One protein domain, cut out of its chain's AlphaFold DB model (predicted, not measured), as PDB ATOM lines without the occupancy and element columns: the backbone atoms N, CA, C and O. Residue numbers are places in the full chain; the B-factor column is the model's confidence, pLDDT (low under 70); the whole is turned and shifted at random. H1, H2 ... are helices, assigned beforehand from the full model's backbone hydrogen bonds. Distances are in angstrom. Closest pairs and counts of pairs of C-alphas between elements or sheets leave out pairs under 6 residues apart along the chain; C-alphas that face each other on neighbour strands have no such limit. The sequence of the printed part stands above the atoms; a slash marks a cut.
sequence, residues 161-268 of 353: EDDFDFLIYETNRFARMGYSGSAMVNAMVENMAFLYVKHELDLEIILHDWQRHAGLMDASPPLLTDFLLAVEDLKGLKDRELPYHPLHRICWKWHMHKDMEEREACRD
ATOM      1  N   GLU A 161      -7.053 -23.463 -44.328       78.38
ATOM      2  CA  GLU A 161      -8.433 -22.983 -44.566       78.38
ATOM      3  C   GLU A 161      -9.123 -22.342 -43.338       78.38
ATOM      4  O   GLU A 161     -10.315 -22.530 -43.112       78.38
ATOM      5  N   ASP A 162      -8.383 -21.567 -42.541       76.56
ATOM      6  CA  ASP A 162      -8.859 -20.985 -41.276       76.56
ATOM      7  C   ASP A 162      -9.193 -22.002 -40.150       76.56
ATOM      8  O   ASP A 162      -9.877 -21.670 -39.180       76.56
ATOM      9  N   ASP A 163      -8.681 -23.232 -40.228       84.19
ATOM     10  CA  ASP A 163      -8.787 -24.263 -39.194       84.19
ATOM     11  C   ASP A 163      -7.752 -24.033 -38.079       84.19
ATOM     12  O   ASP A 163      -6.560 -24.350 -38.184       84.19
ATOM     13  N   PHE A 164      -8.232 -23.470 -36.970       83.69
ATOM     14  CA  PHE A 164      -7.426 -23.220 -35.779       83.69
ATOM     15  C   PHE A 164      -6.905 -24.513 -35.128       83.69
ATOM     16  O   PHE A 164      -5.768 -24.536 -34.646       83.69
ATOM     17  N   ASP A 165      -7.695 -25.590 -35.136       84.69
ATOM     18  CA  ASP A 165      -7.334 -26.865 -34.508       84.69
ATOM     19  C   ASP A 165      -6.187 -27.541 -35.270       84.69
ATOM     20  O   ASP A 165      -5.268 -28.110 -34.670       84.69
ATOM     21  N   PHE A 166      -6.194 -27.430 -36.600       86.56
ATOM     22  CA  PHE A 166      -5.075 -27.864 -37.430       86.56
ATOM     23  C   PHE A 166      -3.791 -27.089 -37.095       86.56
ATOM     24  O   PHE A 166      -2.744 -27.692 -36.837       86.56
ATOM     25  N   LEU A 167      -3.869 -25.755 -37.038       88.19
ATOM     26  CA  LEU A 167      -2.704 -24.902 -36.783       88.19
ATOM     27  C   LEU A 167      -2.108 -25.134 -35.396       88.19
ATOM     28  O   LEU A 167      -0.887 -25.262 -35.270       88.19
ATOM     29  N   ILE A 168      -2.935 -25.232 -34.351       89.00
ATOM     30  CA  ILE A 168      -2.441 -25.482 -32.992       89.00
ATOM     31  C   ILE A 168      -1.820 -26.880 -32.877       89.00
ATOM     32  O   ILE A 168      -0.786 -27.050 -32.219       89.00
ATOM     33  N   TYR A 169      -2.394 -27.875 -33.565       89.50
ATOM     34  CA  TYR A 169      -1.870 -29.235 -33.598       89.50
ATOM     35  C   TYR A 169      -0.486 -29.303 -34.254       89.50
ATOM     36  O   TYR A 169       0.451 -29.833 -33.640       89.50
ATOM     37  N   GLU A 170      -0.333 -28.743 -35.457       88.81
ATOM     38  CA  GLU A 170       0.949 -28.728 -36.171       88.81
ATOM     39  C   GLU A 170       1.982 -27.858 -35.439       88.81
ATOM     40  O   GLU A 170       3.110 -28.303 -35.220       88.81
ATOM     41  N   THR A 171       1.594 -26.696 -34.901       91.00
ATOM     42  CA  THR A 171       2.498 -25.862 -34.086       91.00
ATOM     43  C   THR A 171       3.028 -26.626 -32.875       91.00
ATOM     44  O   THR A 171       4.239 -26.674 -32.642       91.00
ATOM     45  N   ASN A 172       2.147 -27.299 -32.126       91.94
ATOM     46  CA  ASN A 172       2.548 -28.153 -31.010       91.94
ATOM     47  C   ASN A 172       3.494 -29.273 -31.463       91.94
ATOM     48  O   ASN A 172       4.447 -29.597 -30.751       91.94
ATOM     49  N   ARG A 173       3.246 -29.883 -32.627       89.94
ATOM     50  CA  ARG A 173       4.092 -30.948 -33.168       89.94
ATOM     51  C   ARG A 173       5.503 -30.443 -33.463       89.94
ATOM     52  O   ARG A 173       6.457 -31.039 -32.965       89.94
ATOM     53  N   PHE A 174       5.643 -29.347 -34.205       90.69
ATOM     54  CA  PHE A 174       6.947 -28.746 -34.496       90.69
ATOM     55  C   PHE A 174       7.670 -28.299 -33.218       90.69
ATOM     56  O   PHE A 174       8.866 -28.556 -33.065       90.69
ATOM     57  N   ALA A 175       6.947 -27.709 -32.259       90.44
ATOM     58  CA  ALA A 175       7.511 -27.301 -30.975       90.44
ATOM     59  C   ALA A 175       8.079 -28.491 -30.177       90.44
ATOM     60  O   ALA A 175       9.214 -28.419 -29.706       90.44
ATOM     61  N   ARG A 176       7.361 -29.626 -30.095       90.81
ATOM     62  CA  ARG A 176       7.864 -30.857 -29.439       90.81
ATOM     63  C   ARG A 176       9.137 -31.401 -30.075       90.81
ATOM     64  O   ARG A 176       9.930 -32.046 -29.396       90.81
ATOM     65  N   MET A 177       9.312 -31.162 -31.369       87.19
ATOM     66  CA  MET A 177      10.488 -31.587 -32.123       87.19
ATOM     67  C   MET A 177      11.651 -30.585 -32.022       87.19
ATOM     68  O   MET A 177      12.683 -30.796 -32.652       87.19
ATOM     69  N   GLY A 178      11.510 -29.515 -31.228       87.81
ATOM     70  CA  GLY A 178      12.560 -28.525 -30.981       87.81
ATOM     71  C   GLY A 178      12.604 -27.366 -31.981       87.81
ATOM     72  O   GLY A 178      13.553 -26.590 -31.956       87.81
ATOM     73  N   TYR A 179      11.588 -27.215 -32.837       87.75
ATOM     74  CA  TYR A 179      11.536 -26.176 -33.875       87.75
ATOM     75  C   TYR A 179      10.725 -24.945 -33.460       87.75
ATOM     76  O   TYR A 179      10.231 -24.217 -34.320       87.75
ATOM     77  N   SER A 180      10.577 -24.687 -32.159       86.38
ATOM     78  CA  SER A 180       9.798 -23.548 -31.655       86.38
ATOM     79  C   SER A 180      10.276 -22.196 -32.198       86.38
ATOM     80  O   SER A 180       9.453 -21.333 -32.436       86.38
ATOM     81  N   GLY A 181      11.573 -22.021 -32.469       82.88
ATOM     82  CA  GLY A 181      12.114 -20.794 -33.076       82.88
ATOM     83  C   GLY A 181      12.146 -20.777 -34.610       82.88
ATOM     84  O   GLY A 181      12.788 -19.907 -35.191       82.88
ATOM     85  N   SER A 182      11.547 -21.763 -35.282       84.81
ATOM     86  CA  SER A 182      11.578 -21.845 -36.747       84.81
ATOM     87  C   SER A 182      10.613 -20.854 -37.400       84.81
ATOM     88  O   SER A 182       9.557 -20.538 -36.850       84.81
ATOM     89  N   ALA A 183      10.926 -20.423 -38.627       80.88
ATOM     90  CA  ALA A 183      10.024 -19.572 -39.406       80.88
ATOM     91  C   ALA A 183       8.657 -20.238 -39.657       80.88
ATOM     92  O   ALA A 183       7.648 -19.543 -39.706       80.88
ATOM     93  N   MET A 184       8.610 -21.573 -39.739       84.94
ATOM     94  CA  MET A 184       7.364 -22.338 -39.830       84.94
ATOM     95  C   MET A 184       6.476 -22.147 -38.594       84.94
ATOM     96  O   MET A 184       5.303 -21.810 -38.724       84.94
ATOM     97  N   VAL A 185       7.035 -22.321 -37.392       88.44
ATOM     98  CA  VAL A 185       6.285 -22.132 -36.140       88.44
ATOM     99  C   VAL A 185       5.817 -20.694 -35.986       88.44
ATOM    100  O   VAL A 185       4.650 -20.477 -35.672       88.44
ATOM    101  N   ASN A 186       6.674 -19.722 -36.295       86.00
ATOM    102  CA  ASN A 186       6.293 -18.312 -36.249       86.00
ATOM    103  C   ASN A 186       5.131 -18.012 -37.207       86.00
ATOM    104  O   ASN A 186       4.151 -17.394 -36.805       86.00
ATOM    105  N   ALA A 187       5.185 -18.517 -38.441       85.38
ATOM    106  CA  ALA A 187       4.118 -18.334 -39.420       85.38
ATOM    107  C   ALA A 187       2.788 -18.977 -38.977       85.38
ATOM    108  O   ALA A 187       1.722 -18.392 -39.179       85.38
ATOM    109  N   MET A 188       2.830 -20.146 -38.326       88.94
ATOM    110  CA  MET A 188       1.630 -20.765 -37.751       88.94
ATOM    111  C   MET A 188       1.076 -19.971 -36.565       88.94
ATOM    112  O   MET A 188      -0.136 -19.795 -36.471       88.94
ATOM    113  N   VAL A 189       1.939 -19.454 -35.683       90.94
ATOM    114  CA  VAL A 189       1.536 -18.595 -34.557       90.94
ATOM    115  C   VAL A 189       0.875 -17.313 -35.053       90.94
ATOM    116  O   VAL A 189      -0.188 -16.935 -34.558       90.94
ATOM    117  N   GLU A 190       1.441 -16.685 -36.081       88.88
ATOM    118  CA  GLU A 190       0.832 -15.530 -36.736       88.88
ATOM    119  C   GLU A 190      -0.520 -15.877 -37.380       88.88
ATOM    120  O   GLU A 190      -1.458 -15.085 -37.290       88.88
ATOM    121  N   ASN A 191      -0.660 -17.064 -37.983       90.19
ATOM    122  CA  ASN A 191      -1.936 -17.520 -38.537       90.19
ATOM    123  C   ASN A 191      -2.992 -17.783 -37.458       90.19
ATOM    124  O   ASN A 191      -4.123 -17.323 -37.575       90.19
ATOM    125  N   MET A 192      -2.613 -18.400 -36.339       91.25
ATOM    126  CA  MET A 192      -3.500 -18.529 -35.179       91.25
ATOM    127  C   MET A 192      -3.960 -17.160 -34.655       91.25
ATOM    128  O   MET A 192      -5.140 -16.977 -34.350       91.25
ATOM    129  N   ALA A 193      -3.053 -16.182 -34.581       91.25
ATOM    130  CA  ALA A 193      -3.384 -14.819 -34.168       91.25
ATOM    131  C   ALA A 193      -4.340 -14.132 -35.162       91.25
ATOM    132  O   ALA A 193      -5.284 -13.456 -34.746       91.25
ATOM    133  N   PHE A 194      -4.161 -14.356 -36.466       89.81
ATOM    134  CA  PHE A 194      -5.079 -13.874 -37.500       89.81
ATOM    135  C   PHE A 194      -6.493 -14.403 -37.297       89.81
ATOM    136  O   PHE A 194      -7.435 -13.610 -37.269       89.81
ATOM    137  N   LEU A 195      -6.647 -15.711 -37.091       88.12
ATOM    138  CA  LEU A 195      -7.955 -16.320 -36.852       88.12
ATOM    139  C   LEU A 195      -8.617 -15.780 -35.588       88.12
ATOM    140  O   LEU A 195      -9.803 -15.450 -35.610       88.12
ATOM    141  N   TYR A 196      -7.839 -15.602 -34.520       89.88
ATOM    142  CA  TYR A 196      -8.315 -14.964 -33.297       89.88
ATOM    143  C   TYR A 196      -8.896 -13.565 -33.560       89.88
ATOM    144  O   TYR A 196     -10.016 -13.275 -33.136       89.88
ATOM    145  N   VAL A 197      -8.169 -12.704 -34.281       89.44
ATOM    146  CA  VAL A 197      -8.597 -11.321 -34.566       89.44
ATOM    147  C   VAL A 197      -9.759 -11.265 -35.564       89.44
ATOM    148  O   VAL A 197     -10.698 -10.479 -35.385       89.44
ATOM    149  N   LYS A 198      -9.717 -12.106 -36.601       87.06
ATOM    150  CA  LYS A 198     -10.745 -12.203 -37.646       87.06
ATOM    151  C   LYS A 198     -12.093 -12.624 -37.072       87.06
ATOM    152  O   LYS A 198     -13.108 -12.028 -37.418       87.06
ATOM    153  N   HIS A 199     -12.094 -13.626 -36.194       87.25
ATOM    154  CA  HIS A 199     -13.310 -14.216 -35.636       87.25
ATOM    155  C   HIS A 199     -13.685 -13.679 -34.248       87.25
ATOM    156  O   HIS A 199     -14.676 -14.136 -33.685       87.25
ATOM    157  N   GLU A 200     -12.931 -12.712 -33.713       85.56
ATOM    158  CA  GLU A 200     -13.170 -12.095 -32.396       85.56
ATOM    159  C   GLU A 200     -13.306 -13.139 -31.280       85.56
ATOM    160  O   GLU A 200     -14.211 -13.093 -30.447       85.56
ATOM    161  N   LEU A 201     -12.399 -14.118 -31.299       85.12
ATOM    162  CA  LEU A 201     -12.442 -15.249 -30.382       85.12
ATOM    163  C   LEU A 201     -12.140 -14.817 -28.937       85.12
ATOM    164  O   LEU A 201     -11.533 -13.776 -28.670       85.12
ATOM    165  N   ASP A 202     -12.545 -15.655 -27.985       86.31
ATOM    166  CA  ASP A 202     -12.236 -15.458 -26.571       86.31
ATOM    167  C   ASP A 202     -10.808 -15.932 -26.265       86.31
ATOM    168  O   ASP A 202     -10.440 -17.080 -26.530       86.31
ATOM    169  N   LEU A 203      -9.997 -15.045 -25.681       85.50
ATOM    170  CA  LEU A 203      -8.614 -15.349 -25.318       85.50
ATOM    171  C   LEU A 203      -8.547 -16.467 -24.268       85.50
ATOM    172  O   LEU A 203      -7.608 -17.258 -24.294       85.50
ATOM    173  N   GLU A 204      -9.536 -16.570 -23.374       86.88
ATOM    174  CA  GLU A 204      -9.562 -17.625 -22.355       86.88
ATOM    175  C   GLU A 204      -9.626 -19.020 -22.992       86.88
ATOM    176  O   GLU A 204      -8.915 -19.929 -22.558       86.88
ATOM    177  N   ILE A 205     -10.409 -19.174 -24.065       83.12
ATOM    178  CA  ILE A 205     -10.547 -20.441 -24.795       83.12
ATOM    179  C   ILE A 205      -9.223 -20.808 -25.468       83.12
ATOM    180  O   ILE A 205      -8.731 -21.921 -25.287       83.12
ATOM    181  N   ILE A 206      -8.590 -19.853 -26.157       84.12
ATOM    182  CA  ILE A 206      -7.302 -20.093 -26.821       84.12
ATOM    183  C   ILE A 206      -6.216 -20.479 -25.821       84.12
ATOM    184  O   ILE A 206      -5.481 -21.439 -26.046       84.12
ATOM    185  N   LEU A 207      -6.111 -19.760 -24.702       87.62
ATOM    186  CA  LEU A 207      -5.125 -20.073 -23.670       87.62
ATOM    187  C   LEU A 207      -5.390 -21.442 -23.039       87.62
ATOM    188  O   LEU A 207      -4.445 -22.169 -22.728       87.62
ATOM    189  N   HIS A 208      -6.660 -21.810 -22.866       86.88
ATOM    190  CA  HIS A 208      -7.027 -23.130 -22.379       86.88
ATOM    191  C   HIS A 208      -6.572 -24.227 -23.353       86.88
ATOM    192  O   HIS A 208      -6.025 -25.244 -22.918       86.88
ATOM    193  N   ASP A 209      -6.777 -24.054 -24.657       85.31
ATOM    194  CA  ASP A 209      -6.329 -25.030 -25.651       85.31
ATOM    195  C   ASP A 209      -4.805 -25.075 -25.749       85.31
ATOM    196  O   ASP A 209      -4.225 -26.157 -25.662       85.31
ATOM    197  N   TRP A 210      -4.132 -23.924 -25.741       89.81
ATOM    198  CA  TRP A 210      -2.672 -23.833 -25.661       89.81
ATOM    199  C   TRP A 210      -2.100 -24.652 -24.495       89.81
ATOM    200  O   TRP A 210      -1.163 -25.433 -24.670       89.81
ATOM    201  N   GLN A 211      -2.710 -24.550 -23.309       90.75
ATOM    202  CA  GLN A 211      -2.294 -25.291 -22.113       90.75
ATOM    203  C   GLN A 211      -2.464 -26.810 -22.225       90.75
ATOM    204  O   GLN A 211      -1.739 -27.560 -21.567       90.75
ATOM    205  N   ARG A 212      -3.396 -27.292 -23.057       90.31
ATOM    206  CA  ARG A 212      -3.583 -28.732 -23.306       90.31
ATOM    207  C   ARG A 212      -2.447 -29.328 -24.141       90.31
ATOM    208  O   ARG A 212      -2.244 -30.546 -24.122       90.31
ATOM    209  N   HIS A 213      -1.685 -28.498 -24.847       91.31
ATOM    210  CA  HIS A 213      -0.637 -28.927 -25.761       91.31
ATOM    211  C   HIS A 213       0.755 -28.797 -25.132       91.31
ATOM    212  O   HIS A 213       1.366 -27.733 -25.122       91.31
ATOM    213  N   ALA A 214       1.294 -29.924 -24.651       88.38
ATOM    214  CA  ALA A 214       2.586 -29.953 -23.952       88.38
ATOM    215  C   ALA A 214       3.749 -29.290 -24.719       88.38
ATOM    216  O   ALA A 214       4.559 -28.619 -24.101       88.38
ATOM    217  N   GLY A 215       3.809 -29.408 -26.052       88.31
ATOM    218  CA  GLY A 215       4.879 -28.779 -26.836       88.31
ATOM    219  C   GLY A 215       4.819 -27.258 -26.812       88.31
ATOM    220  O   GLY A 215       5.850 -26.605 -26.696       88.31
ATOM    221  N   LEU A 216       3.608 -26.700 -26.879       89.44
ATOM    222  CA  LEU A 216       3.391 -25.260 -26.767       89.44
ATOM    223  C   LEU A 216       3.689 -24.766 -25.353       89.44
ATOM    224  O   LEU A 216       4.303 -23.715 -25.188       89.44
ATOM    225  N   MET A 217       3.307 -25.540 -24.334       93.00
ATOM    226  CA  MET A 217       3.625 -25.234 -22.938       93.00
ATOM    227  C   MET A 217       5.129 -25.262 -22.654       93.00
ATOM    228  O   MET A 217       5.633 -24.345 -22.015       93.00
ATOM    229  N   ASP A 218       5.850 -26.262 -23.161       91.38
ATOM    230  CA  ASP A 218       7.297 -26.394 -22.965       91.38
ATOM    231  C   ASP A 218       8.081 -25.289 -23.690       91.38
ATOM    232  O   ASP A 218       9.106 -24.820 -23.198       91.38
ATOM    233  N   ALA A 219       7.590 -24.854 -24.856       89.75
ATOM    234  CA  ALA A 219       8.165 -23.752 -25.628       89.75
ATOM    235  C   ALA A 219       7.688 -22.358 -25.171       89.75
ATOM    236  O   ALA A 219       8.173 -21.340 -25.671       89.75
ATOM    237  N   SER A 220       6.754 -22.291 -24.221       85.25
ATOM    238  CA  SER A 220       6.382 -21.051 -23.536       85.25
ATOM    239  C   SER A 220       7.422 -20.717 -22.454       85.25
ATOM    240  O   SER A 220       8.072 -21.624 -21.933       85.25
ATOM    241  N   PRO A 221       7.598 -19.441 -22.050       89.94
ATOM    242  CA  PRO A 221       6.854 -18.233 -22.448       89.94
ATOM    243  C   PRO A 221       7.008 -17.673 -23.881       89.94
ATOM    244  O   PRO A 221       6.045 -17.055 -24.324       89.94
ATOM    245  N   PRO A 222       8.134 -17.840 -24.608       90.88
ATOM    246  CA  PRO A 222       8.387 -17.120 -25.863       90.88
ATOM    247  C   PRO A 222       7.253 -17.184 -26.891       90.88
ATOM    248  O   PRO A 222       6.740 -16.140 -27.277       90.88
ATOM    249  N   LEU A 223       6.777 -18.386 -27.229       89.62
ATOM    250  CA  LEU A 223       5.720 -18.549 -28.236       89.62
ATOM    251  C   LEU A 223       4.401 -17.868 -27.857       89.62
ATOM    252  O   LEU A 223       3.670 -17.400 -28.726       89.62
ATOM    253  N   LEU A 224       4.082 -17.821 -26.562       91.50
ATOM    254  CA  LEU A 224       2.878 -17.145 -26.097       91.50
ATOM    255  C   LEU A 224       3.025 -15.624 -26.214       91.50
ATOM    256  O   LEU A 224       2.071 -14.940 -26.575       91.50
ATOM    257  N   THR A 225       4.218 -15.097 -25.935       92.50
ATOM    258  CA  THR A 225       4.530 -13.686 -26.179       92.50
ATOM    259  C   THR A 225       4.414 -13.358 -27.665       92.50
ATOM    260  O   THR A 225       3.752 -12.382 -28.002       92.50
ATOM    261  N   ASP A 226       4.971 -14.193 -28.545       90.81
ATOM    262  CA  ASP A 226       4.899 -14.000 -29.999       90.81
ATOM    263  C   ASP A 226       3.446 -14.003 -30.496       90.81
ATOM    264  O   ASP A 226       3.055 -13.141 -31.282       90.81
ATOM    265  N   PHE A 227       2.611 -14.910 -29.975       92.25
ATOM    266  CA  PHE A 227       1.176 -14.928 -30.256       92.25
ATOM    267  C   PHE A 227       0.486 -13.627 -29.828       92.25
ATOM    268  O   PHE A 227      -0.250 -13.032 -30.611       92.25
ATOM    269  N   LEU A 228       0.713 -13.169 -28.593       92.56
ATOM    270  CA  LEU A 228       0.063 -11.968 -28.062       92.56
ATOM    271  C   LEU A 228       0.502 -10.696 -28.798       92.56
ATOM    272  O   LEU A 228      -0.345  -9.852 -29.085       92.56
ATOM    273  N   LEU A 229       1.789 -10.585 -29.137       90.44
ATOM    274  CA  LEU A 229       2.312  -9.488 -29.954       90.44
ATOM    275  C   LEU A 229       1.689  -9.508 -31.351       90.44
ATOM    276  O   LEU A 229       1.183  -8.489 -31.809       90.44
ATOM    277  N   ALA A 230       1.617 -10.680 -31.989       89.75
ATOM    278  CA  ALA A 230       0.949 -10.814 -33.279       89.75
ATOM    279  C   ALA A 230      -0.534 -10.416 -33.196       89.75
ATOM    280  O   ALA A 230      -1.037  -9.751 -34.093       89.75
ATOM    281  N   VAL A 231      -1.244 -10.772 -32.120       91.94
ATOM    282  CA  VAL A 231      -2.636 -10.347 -31.901       91.94
ATOM    283  C   VAL A 231      -2.758  -8.826 -31.789       91.94
ATOM    284  O   VAL A 231      -3.696  -8.260 -32.349       91.94
ATOM    285  N   GLU A 232      -1.862  -8.172 -31.050       89.88
ATOM    286  CA  GLU A 232      -1.854  -6.713 -30.903       89.88
ATOM    287  C   GLU A 232      -1.626  -6.026 -32.253       89.88
ATOM    288  O   GLU A 232      -2.433  -5.179 -32.647       89.88
ATOM    289  N   ASP A 233      -0.618  -6.477 -33.002       85.94
ATOM    290  CA  ASP A 233      -0.315  -5.981 -34.345       85.94
ATOM    291  C   ASP A 233      -1.524  -6.145 -35.278       85.94
ATOM    292  O   ASP A 233      -1.985  -5.191 -35.905       85.94
ATOM    293  N   LEU A 234      -2.100  -7.349 -35.333       86.88
ATOM    294  CA  LEU A 234      -3.223  -7.672 -36.216       86.88
ATOM    295  C   LEU A 234      -4.501  -6.909 -35.848       86.88
ATOM    296  O   LEU A 234      -5.262  -6.534 -36.742       86.88
ATOM    297  N   LYS A 235      -4.745  -6.649 -34.556       88.19
ATOM    298  CA  LYS A 235      -5.837  -5.763 -34.120       88.19
ATOM    299  C   LYS A 235      -5.601  -4.335 -34.592       88.19
ATOM    300  O   LYS A 235      -6.519  -3.743 -35.149       88.19
ATOM    301  N   GLY A 236      -4.379  -3.823 -34.446       83.50
ATOM    302  CA  GLY A 236      -4.007  -2.506 -34.958       83.50
ATOM    303  C   GLY A 236      -4.246  -2.376 -36.465       83.50
ATOM    304  O   GLY A 236      -4.825  -1.386 -36.911       83.50
ATOM    305  N   LEU A 237      -3.872  -3.398 -37.242       81.25
ATOM    306  CA  LEU A 237      -4.138  -3.453 -38.683       81.25
ATOM    307  C   LEU A 237      -5.638  -3.490 -38.993       81.25
ATOM    308  O   LEU A 237      -6.107  -2.704 -39.814       81.25
ATOM    309  N   LYS A 238      -6.404  -4.349 -38.309       82.56
ATOM    310  CA  LYS A 238      -7.863  -4.447 -38.477       82.56
ATOM    311  C   LYS A 238      -8.555  -3.113 -38.186       82.56
ATOM    312  O   LYS A 238      -9.396  -2.692 -38.977       82.56
ATOM    313  N   ASP A 239      -8.188  -2.440 -37.099       85.50
ATOM    314  CA  ASP A 239      -8.792  -1.170 -36.673       85.50
ATOM    315  C   ASP A 239      -8.484  -0.013 -37.639       85.50
ATOM    316  O   ASP A 239      -9.267   0.933 -37.751       85.50
ATOM    317  N   ARG A 240      -7.361  -0.099 -38.362       81.75
ATOM    318  CA  ARG A 240      -6.959   0.822 -39.442       81.75
ATOM    319  C   ARG A 240      -7.509   0.428 -40.819       81.75
ATOM    320  O   ARG A 240      -7.201   1.099 -41.797       81.75
ATOM    321  N   GLU A 241      -8.300  -0.643 -40.903       79.12
ATOM    322  CA  GLU A 241      -8.809  -1.227 -42.155       79.12
ATOM    323  C   GLU A 241      -7.698  -1.686 -43.128       79.12
ATOM    324  O   GLU A 241      -7.888  -1.724 -44.344       79.12
ATOM    325  N   LEU A 242      -6.538  -2.084 -42.594       72.62
ATOM    326  CA  LEU A 242      -5.412  -2.610 -43.364       72.62
ATOM    327  C   LEU A 242      -5.459  -4.142 -43.431       72.62
ATOM    328  O   LEU A 242      -5.874  -4.790 -42.469       72.62
ATOM    329  N   PRO A 243      -5.039  -4.771 -44.541       72.19
ATOM    330  CA  PRO A 243      -5.004  -6.226 -44.632       72.19
ATOM    331  C   PRO A 243      -4.093  -6.868 -43.588       72.19
ATOM    332  O   PRO A 243      -2.994  -6.414 -43.332       72.19
ATOM    333  N   TYR A 244      -4.544  -7.974 -43.010       76.38
ATOM    334  CA  TYR A 244      -3.892  -8.591 -41.852       76.38
ATOM    335  C   TYR A 244      -3.763 -10.120 -42.008       76.38
ATOM    336  O   TYR A 244      -3.547 -10.842 -41.044       76.38
ATOM    337  N   HIS A 245      -3.888 -10.639 -43.239       78.69
ATOM    338  CA  HIS A 245      -3.795 -12.075 -43.525       78.69
ATOM    339  C   HIS A 245      -2.333 -12.579 -43.474       78.69
ATOM    340  O   HIS A 245      -1.462 -11.951 -44.079       78.69
ATOM    341  N   PRO A 246      -2.042 -13.745 -42.870       74.06
ATOM    342  CA  PRO A 246      -0.685 -14.288 -42.727       74.06
ATOM    343  C   PRO A 246       0.037 -14.494 -44.053       74.06
ATOM    344  O   PRO A 246       1.196 -14.125 -44.172       74.06
ATOM    345  N   LEU A 247      -0.647 -14.994 -45.090       71.69
ATOM    346  CA  LEU A 247      -0.064 -15.077 -46.442       71.69
ATOM    347  C   LEU A 247       0.404 -13.716 -46.973       71.69
ATOM    348  O   LEU A 247       1.473 -13.630 -47.566       71.69
ATOM    349  N   HIS A 248      -0.354 -12.644 -46.720       67.44
ATOM    350  CA  HIS A 248       0.056 -11.297 -47.124       67.44
ATOM    351  C   HIS A 248       1.270 -10.819 -46.315       67.44
ATOM    352  O   HIS A 248       2.110 -10.091 -46.837       67.44
ATOM    353  N   ARG A 249       1.413 -11.272 -45.063       62.69
ATOM    354  CA  ARG A 249       2.599 -11.010 -44.231       62.69
ATOM    355  C   ARG A 249       3.811 -11.843 -44.674       62.69
ATOM    356  O   ARG A 249       4.939 -11.349 -44.633       62.69
ATOM    357  N   ILE A 250       3.589 -13.057 -45.181       60.78
ATOM    358  CA  ILE A 250       4.630 -13.961 -45.704       60.78
ATOM    359  C   ILE A 250       5.210 -13.489 -47.040       60.78
ATOM    360  O   ILE A 250       6.359 -13.819 -47.318       60.78
ATOM    361  N   CYS A 251       4.513 -12.636 -47.808       51.41
ATOM    362  CA  CYS A 251       5.030 -12.047 -49.060       51.41
ATOM    363  C   CYS A 251       6.389 -11.310 -48.931       51.41
ATOM    364  O   CYS A 251       6.995 -11.014 -49.949       51.41
ATOM    365  N   TRP A 252       6.872 -11.062 -47.703       44.84
ATOM    366  CA  TRP A 252       8.277 -11.098 -47.214       44.84
ATOM    367  C   TRP A 252       8.424 -10.063 -46.073       44.84
ATOM    368  O   TRP A 252       9.182  -9.103 -46.155       44.84
ATOM    369  N   LYS A 253       7.596 -10.195 -45.018       48.22
ATOM    370  CA  LYS A 253       7.382  -9.217 -43.919       48.22
ATOM    371  C   LYS A 253       6.985  -7.808 -44.398       48.22
ATOM    372  O   LYS A 253       7.483  -6.798 -43.904       48.22
ATOM    373  N   TRP A 254       6.076  -7.763 -45.380       49.88
ATOM    374  CA  TRP A 254       5.651  -6.557 -46.113       49.88
ATOM    375  C   TRP A 254       6.817  -5.802 -46.750       49.88
ATOM    376  O   TRP A 254       7.033  -4.609 -46.564       49.88
ATOM    377  N   HIS A 255       7.610  -6.582 -47.485       46.34
ATOM    378  CA  HIS A 255       8.773  -6.157 -48.260       46.34
ATOM    379  C   HIS A 255       9.774  -5.333 -47.404       46.34
ATOM    380  O   HIS A 255      10.530  -4.518 -47.925       46.34
ATOM    381  N   MET A 256       9.811  -5.645 -46.092       48.41
ATOM    382  CA  MET A 256      10.699  -5.169 -45.010       48.41
ATOM    383  C   MET A 256      10.419  -3.742 -44.493       48.41
ATOM    384  O   MET A 256      11.197  -2.806 -44.647       48.41
ATOM    385  N   HIS A 257       9.257  -3.590 -43.864       46.97
ATOM    386  CA  HIS A 257       8.503  -2.354 -43.668       46.97
ATOM    387  C   HIS A 257       8.903  -1.430 -42.480       46.97
ATOM    388  O   HIS A 257       9.267  -1.893 -41.405       46.97
ATOM    389  N   LYS A 258       8.775  -0.101 -42.653       47.09
ATOM    390  CA  LYS A 258       8.569   0.933 -41.602       47.09
ATOM    391  C   LYS A 258       7.785   2.103 -42.228       47.09
ATOM    392  O   LYS A 258       8.298   3.190 -42.454       47.09
ATOM    393  N   ASP A 259       6.563   1.768 -42.630       54.66
ATOM    394  CA  ASP A 259       5.456   2.581 -43.175       54.66
ATOM    395  C   ASP A 259       5.584   3.334 -44.530       54.66
ATOM    396  O   ASP A 259       6.049   4.463 -44.603       54.66
ATOM    397  N   MET A 260       5.083   2.754 -45.647       57.81
ATOM    398  CA  MET A 260       4.051   3.441 -46.480       57.81
ATOM    399  C   MET A 260       2.822   2.550 -46.598       57.81
ATOM    400  O   MET A 260       3.005   1.378 -46.860       57.81
ATOM    401  N   GLU A 261       1.628   3.076 -46.319       53.16
ATOM    402  CA  GLU A 261       0.822   2.490 -45.241       53.16
ATOM    403  C   GLU A 261       0.627   0.973 -45.339       53.16
ATOM    404  O   GLU A 261      -0.238   0.451 -46.037       53.16
ATOM    405  N   GLU A 262       1.563   0.303 -44.675       53.03
ATOM    406  CA  GLU A 262       1.751  -1.138 -44.661       53.03
ATOM    407  C   GLU A 262       1.923  -1.805 -46.038       53.03
ATOM    408  O   GLU A 262       1.105  -2.599 -46.466       53.03
ATOM    409  N   ARG A 263       3.032  -1.447 -46.718       48.72
ATOM    410  CA  ARG A 263       3.252  -1.209 -48.158       48.72
ATOM    411  C   ARG A 263       2.743  -2.314 -49.055       48.72
ATOM    412  O   ARG A 263       3.363  -3.361 -49.188       48.72
ATOM    413  N   GLU A 264       1.672  -2.073 -49.793       53.28
ATOM    414  CA  GLU A 264       0.412  -1.449 -49.346       53.28
ATOM    415  C   GLU A 264      -0.602  -2.602 -49.322       53.28
ATOM    416  O   GLU A 264      -1.571  -2.673 -50.075       53.28
ATOM    417  N   ALA A 265      -0.227  -3.587 -48.508       55.22
ATOM    418  CA  ALA A 265      -0.931  -4.784 -48.121       55.22
ATOM    419  C   ALA A 265      -1.077  -5.850 -49.218       55.22
ATOM    420  O   ALA A 265      -2.080  -6.546 -49.383       55.22
ATOM    421  N   CYS A 266       0.057  -5.911 -49.906       47.66
ATOM    422  CA  CYS A 266       0.547  -6.562 -51.108       47.66
ATOM    423  C   CYS A 266      -0.082  -7.892 -51.600       47.66
ATOM    424  O   CYS A 266      -0.090  -8.897 -50.895       47.66
ATOM    425  N   ARG A 267      -0.436  -7.926 -52.899       44.00
ATOM    426  CA  ARG A 267      -0.414  -9.105 -53.796       44.00
ATOM    427  C   ARG A 267       0.444  -8.747 -55.029       44.00
ATOM    428  O   ARG A 267      -0.116  -8.579 -56.103       44.00
ATOM    429  N   ASP A 268       1.757  -8.572 -54.818       46.81
ATOM    430  CA  ASP A 268       2.837  -8.217 -55.784       46.81
ATOM    431  C   ASP A 268       3.303  -6.728 -55.795       46.81
ATOM    432  O   ASP A 268       3.189  -6.045 -56.806       46.81
TER     433      ASP A 268
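AT A GLANCE: This is residues 161 to 268 of the 353 residues of an uncharacterized protein of Fonsecaea multimorphosa (UniProt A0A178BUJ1). H2 lies in the middle of a small helical body; H1 folds against it as a hairpin, H5 crosses it on another side, and the short H6 packs on part of it. H3 and H4 sit at one end of the longest axis, with H4 on the last turns of H1, while H7 and the unnamed tail, residues 257 to 268, sit at the other end. The printed part has 108 residues with seven named helices, H1 to H7 in that order along the chain, and no named strand; the class is all helix. It is compact, with a radius of gyration of the C-alphas of 13.8 A, and spans 40 by 27 by 25 A.

HOW THE PARTS SIT: Start at H1, residues 164 to 176, and go on to H2, residues 183 to 199, the hub, which touches three other helices. H1 and H2 touch as a helical hairpin, at a shallow tilt of 26 degrees, opposite ways; look at Thr 171 and Val 185, whose C-alphas are their closest, at 5.7 A. Next comes H3, residues 203 to 212, close to H2 but not clearly touching: the closest C-alphas, those of Tyr 196 and Leu 203, are 8.0 A apart. H3 is also close to H1 but not clearly touching, with the closest C-alphas, of Ile 168 and Trp 210, 7.5 A apart. H4, residues 214 to 218, and H3 only just touch, with 3 pairs of C-alphas within 8 A, and touch only at the corner by their link; Gln 211 and Met 217 have the closest C-alphas, at 6.0 A. H1 touches H4 with residues 171 to 176 alone, and the closest C-alphas, of Arg 176 and Gly 215, are 4.5 A apart. Then find H5, residues 222 to 239, which touches H2 at a steep tilt of 45 degrees, the same way; their closest C-alphas are those of Ala 193 and Val 231, at 5.1 A. H1 and H5 are apart. H2 touches H6, residues 246 to 250, with residues 187 to 194 alone; the closest C-alphas, of Asn 191 and Pro 246, are 5.4 A apart. H7, residues 253 to 256, touches no helix; it is close to H6 but not clearly touching, with the C-alphas of His 248 and Trp 254 the closest, at 7.4 A. In H1, H2, H3, H4, H5 and H6 every O i to N i+4 pair is within hydrogen-bond range; H7 is too short for such a pair, but its one O i to N i+3 pair is within range.

IN THESE COORDINATES: Find C-alpha 164 at (-7.426, -23.220, -35.779); from there H1 runs 18.2 A to C-alpha 176. H2 starts at C-alpha 183, (10.024, -19.572, -39.406), and covers 24.2 A to C-alpha 199. H3 measures 14.4 A and H4 6.0 A. H5, the longest helix with 18 residues, covers 25.8 A. H6 measures 6.1 A, and H7 5.3 A, ending at C-alpha 256, (10.699, -5.169, -45.010).

THE WHOLE: The two C-alphas farthest apart are those of Arg 212 and Met 260, at 40.4 A. The printed part, 161 to 268 of a chain of 353 residues, has no cut. No link is long; those from H1 to H2 and from H5 to H6 are short, and the other four are tight. The C-alphas of residues 257 to 268 lie 17 to 22 A from the mean of all C-alphas. The mean pLDDT of the printed part is 80.0; look for low values, under 70, at residues 248 to 268, where H7 has a mean of 48.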